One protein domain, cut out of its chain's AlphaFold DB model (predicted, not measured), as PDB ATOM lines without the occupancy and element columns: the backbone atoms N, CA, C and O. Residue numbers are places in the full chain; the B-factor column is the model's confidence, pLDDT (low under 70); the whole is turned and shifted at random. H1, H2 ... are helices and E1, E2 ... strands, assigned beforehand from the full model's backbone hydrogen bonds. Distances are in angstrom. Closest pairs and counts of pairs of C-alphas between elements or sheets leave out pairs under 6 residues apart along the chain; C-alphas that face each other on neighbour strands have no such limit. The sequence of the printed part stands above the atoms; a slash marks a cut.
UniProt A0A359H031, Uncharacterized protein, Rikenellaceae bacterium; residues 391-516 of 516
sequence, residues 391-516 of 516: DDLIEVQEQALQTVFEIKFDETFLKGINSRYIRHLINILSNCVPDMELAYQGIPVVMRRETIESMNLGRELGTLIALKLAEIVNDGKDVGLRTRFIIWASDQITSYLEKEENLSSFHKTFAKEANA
ATOM      1  N   ASP A 391      21.162  -2.972 -17.941       51.81
ATOM      2  CA  ASP A 391      20.786  -1.568 -18.133       51.81
ATOM      3  C   ASP A 391      22.010  -0.633 -18.102       51.81
ATOM      4  O   ASP A 391      22.110   0.266 -18.935       51.81
ATOM      5  N   ASP A 392      23.012  -0.918 -17.256       57.19
ATOM      6  CA  ASP A 392      24.303  -0.205 -17.285       57.19
ATOM      7  C   ASP A 392      25.080  -0.476 -18.589       57.19
ATOM      8  O   ASP A 392      25.977   0.279 -18.964       57.19
ATOM      9  N   LEU A 393      24.758  -1.573 -19.288       60.31
ATOM     10  CA  LEU A 393      25.375  -1.927 -20.561       60.31
ATOM     11  C   LEU A 393      24.895  -0.996 -21.679       60.31
ATOM     12  O   LEU A 393      25.699  -0.653 -22.538       60.31
ATOM     13  N   ILE A 394      23.625  -0.577 -21.655       62.75
ATOM     14  CA  ILE A 394      23.002   0.201 -22.734       62.75
ATOM     15  C   ILE A 394      23.554   1.626 -22.763       62.75
ATOM     16  O   ILE A 394      24.037   2.047 -23.807       62.75
ATOM     17  N   GLU A 395      23.588   2.340 -21.632       65.12
ATOM     18  CA  GLU A 395      24.142   3.709 -21.589       65.12
ATOM     19  C   GLU A 395      25.625   3.730 -21.989       65.12
ATOM     20  O   GLU A 395      26.082   4.585 -22.750       65.12
ATOM     21  N   VAL A 396      26.385   2.735 -21.531       64.88
ATOM     22  CA  VAL A 396      27.813   2.598 -21.838       64.88
ATOM     23  C   VAL A 396      28.039   2.193 -23.306       64.88
ATOM     24  O   VAL A 396      29.013   2.621 -23.929       64.88
ATOM     25  N   GLN A 397      27.139   1.397 -23.891       66.81
ATOM     26  CA  GLN A 397      27.136   1.056 -25.318       66.81
ATOM     27  C   GLN A 397      26.744   2.245 -26.197       66.81
ATOM     28  O   GLN A 397      27.405   2.471 -27.210       66.81
ATOM     29  N   GLU A 398      25.724   3.010 -25.812       73.25
ATOM     30  CA  GLU A 398      25.308   4.236 -26.495       73.25
ATOM     31  C   GLU A 398      26.433   5.268 -26.480       73.25
ATOM     32  O   GLU A 398      26.770   5.815 -27.528       73.25
ATOM     33  N   GLN A 399      27.102   5.457 -25.338       71.25
ATOM     34  CA  GLN A 399      28.261   6.341 -25.240       71.25
ATOM     35  C   GLN A 399      29.422   5.858 -26.120       71.25
ATOM     36  O   GLN A 399      30.068   6.661 -26.799       71.25
ATOM     37  N   ALA A 400      29.691   4.548 -26.159       67.75
ATOM     38  CA  ALA A 400      30.719   3.984 -27.031       67.75
ATOM     39  C   ALA A 400      30.390   4.192 -28.521       67.75
ATOM     40  O   ALA A 400      31.270   4.584 -29.287       67.75
ATOM     41  N   LEU A 401      29.132   3.980 -28.925       71.38
ATOM     42  CA  LEU A 401      28.645   4.236 -30.282       71.38
ATOM     43  C   LEU A 401      28.755   5.717 -30.640       71.38
ATOM     44  O   LEU A 401      29.337   6.049 -31.670       71.38
ATOM     45  N   GLN A 402      28.251   6.603 -29.779       76.00
ATOM     46  CA  GLN A 402      28.329   8.049 -29.960       76.00
ATOM     47  C   GLN A 402      29.780   8.497 -30.139       76.00
ATOM     48  O   GLN A 402      30.080   9.238 -31.070       76.00
ATOM     49  N   THR A 403      30.696   7.967 -29.327       66.00
ATOM     50  CA  THR A 403      32.117   8.301 -29.437       66.00
ATOM     51  C   THR A 403      32.696   7.883 -30.790       66.00
ATOM     52  O   THR A 403      33.421   8.654 -31.411       66.00
ATOM     53  N   VAL A 404      32.354   6.692 -31.296       69.25
ATOM     54  CA  VAL A 404      32.794   6.261 -32.635       69.25
ATOM     55  C   VAL A 404      32.191   7.141 -33.734       69.25
ATOM     56  O   VAL A 404      32.888   7.482 -34.685       69.25
ATOM     57  N   PHE A 405      30.928   7.555 -33.605       73.81
ATOM     58  CA  PHE A 405      30.268   8.434 -34.580       73.81
ATOM     59  C   PHE A 405      30.820   9.865 -34.598       73.81
ATOM     60  O   PHE A 405      30.862  10.495 -35.659       73.81
ATOM     61  N   GLU A 406      31.222  10.384 -33.439       72.81
ATOM     62  CA  GLU A 406      31.795  11.723 -33.284       72.81
ATOM     63  C   GLU A 406      33.259  11.792 -33.740       72.81
ATOM     64  O   GLU A 406      33.737  12.859 -34.130       72.81
ATOM     65  N   ILE A 407      33.954  10.652 -33.775       68.44
ATOM     66  CA  ILE A 407      35.309  10.512 -34.311       68.44
ATOM     67  C   ILE A 407      35.290  10.675 -35.847       68.44
ATOM     68  O   ILE A 407      35.351   9.728 -36.629       68.44
ATOM     69  N   LYS A 408      35.241  11.928 -36.310       69.81
ATOM     70  CA  LYS A 408      35.544  12.327 -37.693       69.81
ATOM     71  C   LYS A 408      36.817  13.155 -37.700       69.81
ATOM     72  O   LYS A 408      36.781  14.373 -37.557       69.81
ATOM     73  N   PHE A 409      37.951  12.486 -37.860       73.69
ATOM     74  CA  PHE A 409      39.226  13.176 -38.002       73.69
ATOM     75  C   PHE A 409      39.494  13.482 -39.473       73.69
ATOM     76  O   PHE A 409      39.456  12.589 -40.317       73.69
ATOM     77  N   ASP A 410      39.780  14.749 -39.768       75.25
ATOM     78  CA  ASP A 410      40.320  15.155 -41.065       75.25
ATOM     79  C   ASP A 410      41.686  14.468 -41.285       75.25
ATOM     80  O   ASP A 410      42.493  14.340 -40.356       75.25
ATOM     81  N   GLU A 411      41.984  14.030 -42.511       75.56
ATOM     82  CA  GLU A 411      43.285  13.452 -42.871       75.56
ATOM     83  C   GLU A 411      44.449  14.397 -42.539       75.56
ATOM     84  O   GLU A 411      45.563  13.951 -42.243       75.56
ATOM     85  N   THR A 412      44.201  15.710 -42.564       75.12
ATOM     86  CA  THR A 412      45.186  16.718 -42.151       75.12
ATOM     87  C   THR A 412      45.498  16.641 -40.654       75.12
ATOM     88  O   THR A 412      46.666  16.725 -40.272       75.12
ATOM     89  N   PHE A 413      44.493  16.380 -39.815       79.44
ATOM     90  CA  PHE A 413      44.638  16.215 -38.370       79.44
ATOM     91  C   PHE A 413      45.430  14.948 -38.024       79.44
ATOM     92  O   PHE A 413      46.348  14.984 -37.205       79.44
ATOM     93  N   LEU A 414      45.162  13.838 -38.722       80.06
ATOM     94  CA  LEU A 414      45.867  12.567 -38.506       80.06
ATOM     95  C   LEU A 414      47.375  12.657 -38.776       80.06
ATOM     96  O   LEU A 414      48.165  11.960 -38.129       80.06
ATOM     97  N   LYS A 415      47.790  13.524 -39.710       81.94
ATOM     98  CA  LYS A 415      49.210  13.784 -39.996       81.94
ATOM     99  C   LYS A 415      49.913  14.532 -38.857       81.94
ATOM    100  O   LYS A 415      51.118  14.347 -38.703       81.94
ATOM    101  N   GLY A 416      49.181  15.314 -38.061       82.56
ATOM    102  CA  GLY A 416      49.712  16.078 -36.926       82.56
ATOM    103  C   GLY A 416      49.979  15.251 -35.663       82.56
ATOM    104  O   GLY A 416      50.826  15.625 -34.861       82.56
ATOM    105  N   ILE A 417      49.316  14.101 -35.504       86.62
ATOM    106  CA  ILE A 417      49.450  13.254 -34.310       86.62
ATOM    107  C   ILE A 417      50.805  12.546 -34.317       86.62
ATOM    108  O   ILE A 417      51.020  11.631 -35.116       86.62
ATOM    109  N   ASN A 418      51.709  12.907 -33.407       87.81
ATOM    110  CA  ASN A 418      53.059  12.327 -33.350       87.81
ATOM    111  C   ASN A 418      53.076  10.866 -32.873       87.81
ATOM    112  O   ASN A 418      53.934  10.076 -33.279       87.81
ATOM    113  N   SER A 419      52.119  10.472 -32.030       91.62
ATOM    114  CA  SER A 419      52.028   9.099 -31.535       91.62
ATOM    115  C   SER A 419      51.504   8.139 -32.604       91.62
ATOM    116  O   SER A 419      50.314   8.110 -32.924       91.62
ATOM    117  N   ARG A 420      52.395   7.270 -33.106       88.12
ATOM    118  CA  ARG A 420      52.037   6.170 -34.021       88.12
ATOM    119  C   ARG A 420      50.938   5.276 -33.442       88.12
ATOM    120  O   ARG A 420      50.094   4.802 -34.191       88.12
ATOM    121  N   TYR A 421      50.951   5.067 -32.128       89.44
ATOM    122  CA  TYR A 421      49.976   4.246 -31.417       89.44
ATOM    123  C   TYR A 421      48.572   4.867 -31.430       89.44
ATOM    124  O   TYR A 421      47.617   4.205 -31.824       89.44
ATOM    125  N   ILE A 422      48.450   6.154 -31.089       90.38
ATOM    126  CA  ILE A 422      47.158   6.860 -31.093       90.38
ATOM    127  C   ILE A 422      46.610   6.977 -32.511       90.38
ATOM    128  O   ILE A 422      45.443   6.680 -32.745       90.38
ATOM    129  N   ARG A 423      47.472   7.297 -33.485       88.75
ATOM    130  CA  ARG A 423      47.096   7.297 -34.904       88.75
ATOM    131  C   ARG A 423      46.550   5.937 -35.347       88.75
ATOM    132  O   ARG A 423      45.616   5.874 -36.134       88.75
ATOM    133  N   HIS A 424      47.117   4.848 -34.830       88.88
ATOM    134  CA  HIS A 424      46.664   3.499 -35.143       88.88
ATOM    135  C   HIS A 424      45.303   3.174 -34.516       88.88
ATOM    136  O   HIS A 424      44.445   2.639 -35.210       88.88
ATOM    137  N   LEU A 425      45.069   3.548 -33.252       90.00
ATOM    138  CA  LEU A 425      43.755   3.402 -32.612       90.00
ATOM    139  C   LEU A 425      42.677   4.197 -33.346       90.00
ATOM    140  O   LEU A 425      41.605   3.664 -33.620       90.00
ATOM    141  N   ILE A 426      42.984   5.441 -33.715       90.00
ATOM    142  CA  ILE A 426      42.072   6.283 -34.483       90.00
ATOM    143  C   ILE A 426      41.752   5.636 -35.828       90.00
ATOM    144  O   ILE A 426      40.583   5.524 -36.173       90.00
ATOM    145  N   ASN A 427      42.768   5.162 -36.552       88.88
ATOM    146  CA  ASN A 427      42.566   4.490 -37.831       88.88
ATOM    147  C   ASN A 427      41.718   3.218 -37.691       88.88
ATOM    148  O   ASN A 427      40.908   2.938 -38.566       88.88
ATOM    149  N   ILE A 428      41.898   2.440 -36.618       90.44
ATOM    150  CA  ILE A 428      41.067   1.262 -36.339       90.44
ATOM    151  C   ILE A 428      39.610   1.693 -36.131       90.44
ATOM    152  O   ILE A 428      38.727   1.152 -36.788       90.44
ATOM    153  N   LEU A 429      39.357   2.679 -35.264       91.00
ATOM    154  CA  LEU A 429      37.999   3.121 -34.933       91.00
ATOM    155  C   LEU A 429      37.292   3.806 -36.112       91.00
ATOM    156  O   LEU A 429      36.120   3.535 -36.345       91.00
ATOM    157  N   SER A 430      37.997   4.637 -36.886       89.69
ATOM    158  CA  SER A 430      37.422   5.387 -38.013       89.69
ATOM    159  C   SER A 430      37.020   4.509 -39.201       89.69
ATOM    160  O   SER A 430      36.221   4.926 -40.036       89.69
ATOM    161  N   ASN A 431      37.576   3.300 -39.282       90.75
ATOM    162  CA  ASN A 431      37.300   2.330 -40.337       90.75
ATOM    163  C   ASN A 431      36.302   1.238 -39.916       90.75
ATOM    164  O   ASN A 431      36.010   0.327 -40.697       90.75
ATOM    165  N   CYS A 432      35.789   1.304 -38.687       93.19
ATOM    166  CA  CYS A 432      34.735   0.410 -38.237       93.19
ATOM    167  C   CYS A 432      33.363   0.914 -38.689       93.19
ATOM    168  O   CYS A 432      33.099   2.113 -38.740       93.19
ATOM    169  N   VAL A 433      32.470  -0.024 -38.990       91.94
ATOM    170  CA  VAL A 433      31.078   0.250 -39.339       91.94
ATOM    171  C   VAL A 433      30.210  -0.116 -38.132       91.94
ATOM    172  O   VAL A 433      30.377  -1.210 -37.593       91.94
ATOM    173  N   PRO A 434      29.312   0.767 -37.674       89.56
ATOM    174  CA  PRO A 434      28.392   0.447 -36.588       89.56
ATOM    175  C   PRO A 434      27.437  -0.678 -37.005       89.56
ATOM    176  O   PRO A 434      26.936  -0.682 -38.130       89.56
ATOM    177  N   ASP A 435      27.165  -1.603 -36.088       90.88
ATOM    178  CA  ASP A 435      26.215  -2.697 -36.290       90.88
ATOM    179  C   ASP A 435      25.261  -2.764 -35.095       90.88
ATOM    180  O   ASP A 435      25.659  -3.095 -33.980       90.88
ATOM    181  N   MET A 436      23.998  -2.401 -35.323       83.12
ATOM    182  CA  MET A 436      22.997  -2.297 -34.258       83.12
ATOM    183  C   MET A 436      22.575  -3.662 -33.711       83.12
ATOM    184  O   MET A 436      22.239  -3.759 -32.534       83.12
ATOM    185  N   GLU A 437      22.592  -4.718 -34.528       86.69
ATOM    186  CA  GLU A 437      22.191  -6.056 -34.078       86.69
ATOM    187  C   GLU A 437      23.272  -6.661 -33.179       86.69
ATOM    188  O   GLU A 437      22.978  -7.221 -32.118       86.69
ATOM    189  N   LEU A 438      24.537  -6.478 -33.562       86.56
ATOM    190  CA  LEU A 438      25.688  -6.919 -32.778       86.56
ATOM    191  C   LEU A 438      25.980  -6.000 -31.579       86.56
ATOM    192  O   LEU A 438      26.532  -6.462 -30.572       86.56
ATOM    193  N   ALA A 439      25.543  -4.735 -31.609       82.94
ATOM    194  CA  ALA A 439      25.652  -3.817 -30.474       82.94
ATOM    195  C   ALA A 439      24.979  -4.373 -29.216       82.94
ATOM    196  O   ALA A 439      25.599  -4.362 -28.150       82.94
ATOM    197  N   TYR A 440      23.787  -4.969 -29.344       78.00
ATOM    198  CA  TYR A 440      23.086  -5.626 -28.231       78.00
ATOM    199  C   TYR A 440      23.860  -6.812 -27.635       78.00
ATOM    200  O   TYR A 440      23.614  -7.216 -26.500       78.00
ATOM    201  N   GLN A 441      24.832  -7.351 -28.370       83.44
ATOM    202  CA  GLN A 441      25.718  -8.430 -27.927       83.44
ATOM    203  C   GLN A 441      27.046  -7.902 -27.347       83.44
ATOM    204  O   GLN A 441      27.950  -8.677 -27.020       83.44
ATOM    205  N   GLY A 442      27.184  -6.580 -27.191       82.25
ATOM    206  CA  GLY A 442      28.404  -5.924 -26.718       82.25
ATOM    207  C   GLY A 442      29.470  -5.735 -27.796       82.25
ATOM    208  O   GLY A 442      30.640  -5.542 -27.449       82.25
ATOM    209  N   ILE A 443      29.081  -5.801 -29.073       90.94
ATOM    210  CA  ILE A 443      29.932  -5.612 -30.254       90.94
ATOM    211  C   ILE A 443      29.335  -4.480 -31.108       90.94
ATOM    212  O   ILE A 443      28.698  -4.731 -32.125       90.94
ATOM    213  N   PRO A 444      29.475  -3.213 -30.689       86.50
ATOM    214  CA  PRO A 444      28.769  -2.103 -31.331       86.50
ATOM    215  C   PRO A 444      29.310  -1.733 -32.715       86.50
ATOM    216  O   PRO A 444      28.638  -1.027 -33.464       86.50
ATOM    217  N   VAL A 445      30.522  -2.176 -33.061       93.00
ATOM    218  CA  VAL A 445      31.136  -1.872 -34.354       93.00
ATOM    219  C   VAL A 445      31.851  -3.088 -34.926       93.00
ATOM    220  O   VAL A 445      32.410  -3.908 -34.194       93.00
ATOM    221  N   VAL A 446      31.861  -3.173 -36.250       95.50
ATOM    222  CA  VAL A 446      32.428  -4.275 -37.023       95.50
ATOM    223  C   VAL A 446      33.410  -3.730 -38.050       95.50
ATOM    224  O   VAL A 446      33.148  -2.744 -38.736       95.50
ATOM    225  N   MET A 447      34.553  -4.390 -38.177       95.62
ATOM    226  CA  MET A 447      35.549  -4.117 -39.201       95.62
ATOM    227  C   MET A 447      35.438  -5.160 -40.313       95.62
ATOM    228  O   MET A 447      35.568  -6.360 -40.059       95.62
ATOM    229  N   ARG A 448      35.201  -4.695 -41.544       96.25
ATOM    230  CA  ARG A 448      35.041  -5.565 -42.716       96.25
ATOM    231  C   ARG A 448      36.360  -6.167 -43.168       96.25
ATOM    232  O   ARG A 448      37.405  -5.519 -43.060       96.25
ATOM    233  N   ARG A 449      36.301  -7.364 -43.752       94.56
ATOM    234  CA  ARG A 449      37.480  -8.069 -44.274       94.56
ATOM    235  C   ARG A 449      38.370  -7.215 -45.175       94.56
ATOM    236  O   ARG A 449      39.587  -7.222 -45.008       94.56
ATOM    237  N   GLU A 450      37.779  -6.477 -46.114       94.56
ATOM    238  CA  GLU A 450      38.543  -5.684 -47.084       94.56
ATOM    239  C   GLU A 450      39.344  -4.576 -46.387       94.56
ATOM    240  O   GLU A 450      40.485  -4.276 -46.754       94.56
ATOM    241  N   THR A 451      38.775  -3.995 -45.330       94.25
ATOM    242  CA  THR A 451      39.449  -3.003 -44.494       94.25
ATOM    243  C   THR A 451      40.590  -3.624 -43.688       94.25
ATOM    244  O   THR A 451      41.679  -3.060 -43.613       94.25
ATOM    245  N   ILE A 452      40.383  -4.823 -43.139       93.56
ATOM    246  CA  ILE A 452      41.419  -5.554 -42.392       93.56
ATOM    247  C   ILE A 452      42.626  -5.854 -43.288       93.56
ATOM    248  O   ILE A 452      43.772  -5.636 -42.881       93.56
ATOM    249  N   GLU A 453      42.366  -6.344 -44.503       94.00
ATOM    250  CA  GLU A 453      43.398  -6.702 -45.478       94.00
ATOM    251  C   GLU A 453      44.138  -5.455 -45.989       94.00
ATOM    252  O   GLU A 453      45.369  -5.439 -46.007       94.00
ATOM    253  N   SER A 454      43.418  -4.377 -46.320       93.94
ATOM    254  CA  SER A 454      44.027  -3.122 -46.794       93.94
ATOM    255  C   SER A 454      44.866  -2.402 -45.733       93.94
ATOM    256  O   SER A 454      45.882  -1.790 -46.066       93.94
ATOM    257  N   MET A 455      44.493  -2.499 -44.455       90.94
ATOM    258  CA  MET A 455      45.227  -1.883 -43.346       90.94
ATOM    259  C   MET A 455      46.323  -2.782 -42.751       90.94
ATOM    260  O   MET A 455      47.075  -2.330 -41.885       90.94
ATOM    261  N   ASN A 456      46.432  -4.035 -43.208       93.19
ATOM    262  CA  ASN A 456      47.374  -5.042 -42.711       93.19
ATOM    263  C   ASN A 456      47.288  -5.267 -41.182       93.19
ATOM    264  O   ASN A 456      48.310  -5.390 -40.507       93.19
ATOM    265  N   LEU A 457      46.067  -5.323 -40.632       91.25
ATOM    266  CA  LEU A 457      45.794  -5.386 -39.180       91.25
ATOM    267  C   LEU A 457      45.785  -6.805 -38.583       91.25
ATOM    268  O   LEU A 457      45.321  -7.017 -37.460       91.25
ATOM    269  N   GLY A 458      46.252  -7.811 -39.326       89.38
ATOM    270  CA  GLY A 458      46.090  -9.216 -38.937       89.38
ATOM    271  C   GLY A 458      46.701  -9.562 -37.572       89.38
ATOM    272  O   GLY A 458      46.131 -10.352 -36.817       89.38
ATOM    273  N   ARG A 459      47.835  -8.948 -37.208       90.75
ATOM    274  CA  ARG A 459      48.533  -9.223 -35.940       90.75
ATOM    275  C   ARG A 459      47.847  -8.549 -34.750       90.75
ATOM    276  O   ARG A 459      47.710  -9.149 -33.681       90.75
ATOM    277  N   GLU A 460      47.432  -7.306 -34.929       89.12
ATOM    278  CA  GLU A 460      46.777  -6.482 -33.923       89.12
ATOM    279  C   GLU A 460      45.392  -7.041 -33.606       89.12
ATOM    280  O   GLU A 460      45.086  -7.271 -32.437       89.12
ATOM    281  N   LEU A 461      44.603  -7.387 -34.627       89.75
ATOM    282  CA  LEU A 461      43.304  -8.034 -34.434       89.75
ATOM    283  C   LEU A 461      43.447  -9.411 -33.792       89.75
ATOM    284  O   LEU A 461      42.687  -9.726 -32.882       89.75
ATOM    285  N   GLY A 462      44.461 -10.199 -34.168       89.19
ATOM    286  CA  GLY A 462      44.763 -11.460 -33.482       89.19
ATOM    287  C   GLY A 462      45.034 -11.262 -31.985       89.19
ATOM    288  O   GLY A 462      44.558 -12.036 -31.154       89.19
ATOM    289  N   THR A 463      45.725 -10.176 -31.625       88.12
ATOM    290  CA  THR A 463      45.978  -9.805 -30.224       88.12
ATOM    291  C   THR A 463      44.691  -9.371 -29.519       88.12
ATOM    292  O   THR A 463      44.422  -9.812 -28.401       88.12
ATOM    293  N   LEU A 464      43.858  -8.554 -30.169       90.75
ATOM    294  CA  LEU A 464      42.572  -8.131 -29.615       90.75
ATOM    295  C   LEU A 464      41.624  -9.318 -29.416       90.75
ATOM    296  O   LEU A 464      40.999  -9.416 -28.363       90.75
ATOM    297  N   ILE A 465      41.566 -10.257 -30.361       93.38
ATOM    298  CA  ILE A 465      40.776 -11.489 -30.243       93.38
ATOM    299  C   ILE A 465      41.299 -12.350 -29.084       93.38
ATOM    300  O   ILE A 465      40.510 -12.795 -28.249       93.38
ATOM    301  N   ALA A 466      42.619 -12.522 -28.951       90.19
ATOM    302  CA  ALA A 466      43.219 -13.272 -27.843       90.19
ATOM    303  C   ALA A 466      42.897 -12.658 -26.465       90.19
ATOM    304  O   ALA A 466      42.649 -13.380 -25.499       90.19
ATOM    305  N   LEU A 467      42.825 -11.325 -26.378       86.06
ATOM    306  CA  LEU A 467      42.409 -10.589 -25.176       86.06
ATOM    307  C   LEU A 467      40.879 -10.526 -24.996       86.06
ATOM    308  O   LEU A 467      40.379  -9.903 -24.051       86.06
ATOM    309  N   LYS A 468      40.119 -11.174 -25.890       90.38
ATOM    310  CA  LYS A 468      38.653 -11.125 -26.006       90.38
ATOM    311  C   LYS A 468      38.108  -9.711 -26.253       90.38
ATOM    312  O   LYS A 468      36.967  -9.424 -25.907       90.38
ATOM    313  N   LEU A 469      38.930  -8.767 -26.695       88.81
ATOM    314  CA  LEU A 469      38.565  -7.375 -26.988       88.81
ATOM    315  C   LEU A 469      37.910  -7.226 -28.369       88.81
ATOM    316  O   LEU A 469      37.217  -6.243 -28.609       88.81
ATOM    317  N   ALA A 470      38.081  -8.228 -29.226       94.75
ATOM    318  CA  ALA A 470      37.412  -8.376 -30.506       94.75
ATOM    319  C   ALA A 470      36.916  -9.822 -30.683       94.75
ATOM    320  O   ALA A 470      37.351 -10.723 -29.960       94.75
ATOM    321  N   GLU A 471      36.005 -10.039 -31.623       95.88
ATOM    322  CA  GLU A 471      35.423 -11.340 -31.950       95.88
ATOM    323  C   GLU A 471      35.194 -11.457 -33.456       95.88
ATOM    324  O   GLU A 471      34.916 -10.470 -34.127       95.88
ATOM    325  N   ILE A 472      35.346 -12.660 -33.999       96.00
ATOM    326  CA  ILE A 472      35.107 -12.917 -35.419       96.00
ATOM    327  C   ILE A 472      33.598 -13.075 -35.629       96.00
ATOM    328  O   ILE A 472      32.973 -13.899 -34.965       96.00
ATOM    329  N   VAL A 473      33.027 -12.307 -36.554       94.81
ATOM    330  CA  VAL A 473      31.585 -12.262 -36.845       94.81
ATOM    331  C   VAL A 473      31.326 -12.505 -38.341       94.81
ATOM    332  O   VAL A 473      32.265 -12.574 -39.139       94.81
ATOM    333  N   ASN A 474      30.061 -12.692 -38.733       90.81
ATOM    334  CA  ASN A 474      29.639 -12.904 -40.129       90.81
ATOM    335  C   ASN A 474      30.381 -14.058 -40.839       90.81
ATOM    336  O   ASN A 474      31.028 -13.865 -41.871       90.81
ATOM    337  N   ASP A 475      30.310 -15.268 -40.271       91.38
ATOM    338  CA  ASP A 475      30.901 -16.501 -40.825       91.38
ATOM    339  C   ASP A 475      32.409 -16.421 -41.112       91.38
ATOM    340  O   ASP A 475      32.916 -16.974 -42.092       91.38
ATOM    341  N   GLY A 476      33.159 -15.718 -40.263       88.25
ATOM    342  CA  GLY A 476      34.611 -15.635 -40.417       88.25
ATOM    343  C   GLY A 476      35.091 -14.525 -41.341       88.25
ATOM    344  O   GLY A 476      36.286 -14.464 -41.633       88.25
ATOM    345  N   LYS A 477      34.183 -13.680 -41.839       89.88
ATOM    346  CA  LYS A 477      34.533 -12.616 -42.782       89.88
ATOM    347  C   LYS A 477      34.940 -11.338 -42.066       89.88
ATOM    348  O   LYS A 477      35.925 -10.733 -42.473       89.88
ATOM    349  N   ASP A 478      34.268 -10.984 -40.978       96.06
ATOM    350  CA  ASP A 478      34.455  -9.691 -40.327       96.06
ATOM    351  C   ASP A 478      34.935  -9.836 -38.878       96.06
ATOM    352  O   ASP A 478      34.859 -10.910 -38.274       96.06
ATOM    353  N   VAL A 479      35.436  -8.742 -38.300       96.75
ATOM    354  CA  VAL A 479      35.870  -8.697 -36.898       96.75
ATOM    355  C   VAL A 479      35.100  -7.616 -36.151       96.75
ATOM    356  O   VAL A 479      35.259  -6.427 -36.405       96.75
ATOM    357  N   GLY A 480      34.274  -8.036 -35.202       96.06
ATOM    358  CA  GLY A 480      33.558  -7.175 -34.277       96.06
ATOM    359  C   GLY A 480      34.444  -6.701 -33.127       96.06
ATOM    360  O   GLY A 480      35.131  -7.505 -32.497       96.06
ATOM    361  N   LEU A 481      34.419  -5.407 -32.808       94.94
ATOM    362  CA  LEU A 481      35.125  -4.847 -31.653       94.94
ATOM    363  C   LEU A 481      34.176  -4.714 -30.465       94.94
ATOM    364  O   LEU A 481      33.070  -4.196 -30.597       94.94
ATOM    365  N   ARG A 482      34.613  -5.151 -29.280       91.19
ATOM    366  CA  ARG A 482      33.776  -5.082 -28.078       91.19
ATOM    367  C   ARG A 482      33.715  -3.671 -27.498       91.19
ATOM    368  O   ARG A 482      34.719  -2.960 -27.493       91.19
ATOM    369  N   THR A 483      32.593  -3.326 -26.866       85.06
ATOM    370  CA  THR A 483      32.349  -2.024 -26.206       85.06
ATOM    371  C   THR A 483      33.507  -1.580 -25.306       85.06
ATOM    372  O   THR A 483      33.962  -0.443 -25.371       85.06
ATOM    373  N   ARG A 484      34.060  -2.503 -24.510       81.62
ATOM    374  CA  ARG A 484      35.190  -2.228 -23.606       81.62
ATOM    375  C   ARG A 484      36.473  -1.786 -24.317       81.62
ATOM    376  O   ARG A 484      37.214  -0.979 -23.770       81.62
ATOM    377  N   PHE A 485      36.744  -2.318 -25.510       89.81
ATOM    378  CA  PHE A 485      37.900  -1.901 -26.302       89.81
ATOM    379  C   PHE A 485      37.703  -0.485 -26.820       89.81
ATOM    380  O   PHE A 485      38.625   0.314 -26.754       89.81
ATOM    381  N   ILE A 486      36.493  -0.180 -27.285       88.12
ATOM    382  CA  ILE A 486      36.146   1.124 -27.845       88.12
ATOM    383  C   ILE A 486      36.257   2.202 -26.778       88.12
ATOM    384  O   ILE A 486      36.946   3.183 -27.001       88.12
ATOM    385  N   ILE A 487      35.676   1.989 -25.596       82.00
ATOM    386  CA  ILE A 487      35.755   2.959 -24.492       82.00
ATOM    387  C   ILE A 487      37.199   3.199 -24.083       82.00
ATOM    388  O   ILE A 487      37.616   4.342 -23.929       82.00
ATOM    389  N   TRP A 488      37.976   2.126 -23.939       88.69
ATOM    390  CA  TRP A 488      39.386   2.254 -23.608       88.69
ATOM    391  C   TRP A 488      40.158   2.994 -24.707       88.69
ATOM    392  O   TRP A 488      40.907   3.915 -24.407       88.69
ATOM    393  N   ALA A 489      39.964   2.639 -25.978       87.94
ATOM    394  CA  ALA A 489      40.642   3.287 -27.093       87.94
ATOM    395  C   ALA A 489      40.269   4.773 -27.183       87.94
ATOM    396  O   ALA A 489      41.153   5.611 -27.347       87.94
ATOM    397  N   SER A 490      38.992   5.100 -27.001       84.19
ATOM    398  CA  SER A 490      38.490   6.468 -26.935       84.19
ATOM    399  C   SER A 490      39.093   7.257 -25.778       84.19
ATOM    400  O   SER A 490      39.582   8.356 -25.999       84.19
ATOM    401  N   ASP A 491      39.144   6.690 -24.572       80.62
ATOM    402  CA  ASP A 491      39.784   7.314 -23.408       80.62
ATOM    403  C   ASP A 491      41.271   7.615 -23.665       80.62
ATOM    404  O   ASP A 491      41.755   8.712 -23.378       80.62
ATOM    405  N   GLN A 492      41.991   6.674 -24.291       86.56
ATOM    406  CA  GLN A 492      43.391   6.878 -24.671       86.56
ATOM    407  C   GLN A 492      43.560   7.983 -25.723       86.56
ATOM    408  O   GLN A 492      44.521   8.751 -25.649       86.56
ATOM    409  N   ILE A 493      42.643   8.077 -26.693       85.69
ATOM    410  CA  ILE A 493      42.650   9.126 -27.720       85.69
ATOM    411  C   ILE A 493      42.361  10.488 -27.084       85.69
ATOM    412  O   ILE A 493      43.167  11.402 -27.244       85.69
ATOM    413  N   THR A 494      41.279  10.617 -26.314       79.31
ATOM    414  CA  THR A 494      40.891  11.870 -25.648       79.31
ATOM    415  C   THR A 494      41.988  12.360 -24.710       79.31
ATOM    416  O   THR A 494      42.443  13.494 -24.836       79.31
ATOM    417  N   SER A 495      42.522  11.477 -23.860       80.12
ATOM    418  CA  SER A 495      43.631  11.800 -22.953       80.12
ATOM    419  C   SER A 495      44.892  12.275 -23.686       80.12
ATOM    420  O   SER A 495      45.661  13.078 -23.154       80.12
ATOM    421  N   TYR A 496      45.159  11.752 -24.888       86.38
ATOM    422  CA  TYR A 496      46.282  12.207 -25.706       86.38
ATOM    423  C   TYR A 496      46.020  13.596 -26.295       86.38
ATOM    424  O   TYR A 496      46.900  14.454 -26.239       86.38
ATOM    425  N   LEU A 497      44.816  13.823 -26.826       81.38
ATOM    426  CA  LEU A 497      44.431  15.095 -27.435       81.38
ATOM    427  C   LEU A 497      44.414  16.237 -26.417       81.38
ATOM    428  O   LEU A 497      44.991  17.286 -26.689       81.38
ATOM    429  N   GLU A 498      43.873  16.012 -25.220       80.12
ATOM    430  CA  GLU A 498      43.905  17.000 -24.133       80.12
ATOM    431  C   GLU A 498      45.342  17.358 -23.731       80.12
ATOM    432  O   GLU A 498      45.658  18.517 -23.447       80.12
ATOM    433  N   LYS A 499      46.255  16.378 -23.722       83.12
ATOM    434  CA  LYS A 499      47.674  16.628 -23.437       83.12
ATOM    435  C   LYS A 499      48.343  17.439 -24.542       83.12
ATOM    436  O   LYS A 499      49.070  18.376 -24.220       83.12
ATOM    437  N   GLU A 500      48.114  17.112 -25.814       81.94
ATOM    438  CA  GLU A 500      48.669  17.889 -26.931       81.94
ATOM    439  C   GLU A 500      48.085  19.304 -27.006       81.94
ATOM    440  O   GLU A 500      48.834  20.247 -27.253       81.94
ATOM    441  N   GLU A 501      46.792  19.485 -26.734       77.62
ATOM    442  CA  GLU A 501      46.164  20.806 -26.705       77.62
ATOM    443  C   GLU A 501      46.784  21.678 -25.608       77.62
ATOM    444  O   GLU A 501      47.211  22.804 -25.888       77.62
ATOM    445  N   ASN A 502      46.959  21.124 -24.404       74.50
ATOM    446  CA  ASN A 502      47.637  21.789 -23.290       74.50
ATOM    447  C   ASN A 502      49.114  22.100 -23.586       74.50
ATOM    448  O   ASN A 502      49.611  23.167 -23.235       74.50
ATOM    449  N   LEU A 503      49.829  21.208 -24.276       66.06
ATOM    450  CA  LEU A 503      51.204  21.458 -24.726       66.06
ATOM    451  C   LEU A 503      51.264  22.542 -25.810       66.06
ATOM    452  O   LEU A 503      52.159  23.386 -25.794       66.06
ATOM    453  N   SER A 504      50.306  22.562 -26.734       68.81
ATOM    454  CA  SER A 504      50.239  23.556 -27.807       68.81
ATOM    455  C   SER A 504      49.878  24.951 -27.280       68.81
ATOM    456  O   SER A 504      50.436  25.949 -27.744       68.81
ATOM    457  N   SER A 505      48.996  25.037 -26.279       68.12
ATOM    458  CA  SER A 505      48.637  26.285 -25.603       68.12
ATOM    459  C   SER A 505      49.786  26.785 -24.723       68.12
ATOM    460  O   SER A 505      50.096  27.981 -24.740       68.12
ATOM    461  N   PHE A 506      50.504  25.873 -24.063       55.72
ATOM    462  CA  PHE A 506      51.727  26.177 -23.325       55.72
ATOM    463  C   PHE A 506      52.830  26.714 -24.250       55.72
ATOM    464  O   PHE A 506      53.371  27.785 -23.993       55.72
ATOM    465  N   HIS A 507      53.105  26.060 -25.385       61.66
ATOM    466  CA  HIS A 507      54.103  26.528 -26.357       61.66
ATOM    467  C   HIS A 507      53.733  27.860 -27.021       61.66
ATOM    468  O   HIS A 507      54.617  28.687 -27.237       61.66
ATOM    469  N   LYS A 508      52.448  28.111 -27.314       69.81
ATOM    470  CA  LYS A 508      51.989  29.420 -27.818       69.81
ATOM    471  C   LYS A 508      52.181  30.529 -26.785       69.81
ATOM    472  O   LYS A 508      52.576  31.631 -27.154       69.81
ATOM    473  N   THR A 509      51.935  30.233 -25.509       63.06
ATOM    474  CA  THR A 509      52.177  31.170 -24.400       63.06
ATOM    475  C   THR A 509      53.674  31.444 -24.240       63.06
ATOM    476  O   THR A 509      54.091  32.598 -24.243       63.06
ATOM    477  N   PHE A 510      54.499  30.397 -24.251       50.06
ATOM    478  CA  PHE A 510      55.952  30.499 -24.092       50.06
ATOM    479  C   PHE A 510      56.646  31.198 -25.277       50.06
ATOM    480  O   PHE A 510      57.546  32.009 -25.090       50.06
ATOM    481  N   ALA A 511      56.211  30.948 -26.517       56.81
ATOM    482  CA  ALA A 511      56.737  31.627 -27.706       56.81
ATOM    483  C   ALA A 511      56.324  33.106 -27.785       56.81
ATOM    484  O   ALA A 511      57.015  33.908 -28.414       56.81
ATOM    485  N   LYS A 512      55.201  33.479 -27.160       67.12
ATOM    486  CA  LYS A 512      54.773  34.874 -27.030       67.12
ATOM    487  C   LYS A 512      55.613  35.624 -25.993       67.12
ATOM    488  O   LYS A 512      55.904  36.792 -26.210       67.12
ATOM    489  N   GLU A 513      56.035  34.947 -24.925       59.09
ATOM    490  CA  GLU A 513      56.945  35.501 -23.911       59.09
ATOM    491  C   GLU A 513      58.403  35.562 -24.383       59.09
ATOM    492  O   GLU A 513      59.100  36.502 -24.038       59.09
ATOM    493  N   ALA A 514      58.868  34.622 -25.209       51.62
ATOM    494  CA  ALA A 514      60.240  34.630 -25.734       51.62
ATOM    495  C   ALA A 514      60.486  35.646 -26.874       51.62
ATOM    496  O   ALA A 514      61.635  35.907 -27.219       51.62
ATOM    497  N   ASN A 515      59.422  36.178 -27.486       56.88
ATOM    498  CA  ASN A 515      59.488  37.232 -28.512       56.88
ATOM    499  C   ASN A 515      59.133  38.631 -27.961       56.88
ATOM    500  O   ASN A 515      59.072  39.586 -28.739       56.88
ATOM    501  N   ALA A 516      58.861  38.733 -26.657       53.78
ATOM    502  CA  ALA A 516      58.721  39.981 -25.910       53.78
ATOM    503  C   ALA A 516      60.022  40.255 -25.147       53.78
ATOM    504  O   ALA A 516      60.368  41.451 -25.012       53.78
TER     505      ALA A 516
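AT A GLANCE: This is residues 391 to 516 of the 516 residues of an uncharacterized protein of Rikenellaceae bacterium (UniProt A0A359H031). One long helix, H7, makes the longest axis; its first part packs on a small compact body, and residues 501 to 516, of which 501 to 514 belong to H7, stick out as an arm. In the body H1 and H3 pack on the first part of H7, and beside H7's start is a small sheet of three short strands, with H6 over it and H4 and H5 at its margins. The printed part has 126 residues, with seven named helices and three named strands in the order H1 H2 H3 H4 E1 H5 H6 E2 E3 H7. The sheet's order is E1 E3 E2, antiparallel throughout, and the class is mostly helix. The whole is loose, with a radius of gyration of the C-alphas of 17.1 A, and elongated, spanning 64 by 36 by 24 A.

IN THESE COORDINATES: H1, residues 391 to 406, begins at C-alpha 391 (20.786, -1.568, -18.133) and is 23.0 A long. H2 is residues 411 to 416, H3 residues 420 to 430, 15.2 A, and H4 residues 436 to 439. E1, residues 445 to 447, begins at C-alpha 445 (31.136, -1.872, -34.354). H5 is residues 449 to 455 and H6 residues 458 to 466, 12.2 A. E2 is residues 470 to 473 and E3 residues 478 to 481. H7, residues 483 to 514, is 46.1 A long and ends at C-alpha 514 (60.240, 34.630, -25.734).

HOW THE PARTS SIT: H1 touches H7, at residues 483 to 490 of H7 alone; the closest C-alphas are those of Ala 400 and Ile 487, 5.7 A, at a steep tilt of 48 degrees, the same way. H3 touches H7, at residues 486 to 496 of H7 alone; the closest C-alphas are those of Ile 422 and Ile 493, 6.1 A, at a steep tilt of 52 degrees, opposite ways. H2 is close to H3 but not clearly touching, with the C-alphas of Leu 414 and Arg 423 closest at 6.5 A. Residues 433 to 434 pair antiparallel with residues 445 to 446 of E1. E1 and E3 are antiparallel, with N 447 and O 479 within hydrogen-bond range at 2.8 A. E2 and E3 form a hairpin, with N 480 and O 471 at 2.7 A. E1, H5, H6 and E2 make a split strand-helix-strand unit, two strands of one sheet joined through helices, with E3 between the strands in the sheet, and its crossover is right-handed. H6 is on the sheet at a height over the sheet of 9.0 A, over E3 and E2; H3, H4, H5 and H7 only graze it. Every O i to N i+4 pair is within hydrogen-bond range in H3, H5, H6 and H7, against 10 of 12 in H1 and 1 of 2 in H2; H4 is too short for such a pair.

THE WHOLE: The C-alphas of Asp 475 and Ala 516, the two farthest apart, are 64.7 A apart. The printed part has no cut, its links are tight, and residue 516 is the chain's last. Mean pLDDT of the printed part is 82.0; 26 residues are under 70, among them 391 to 397 and 503 to 516.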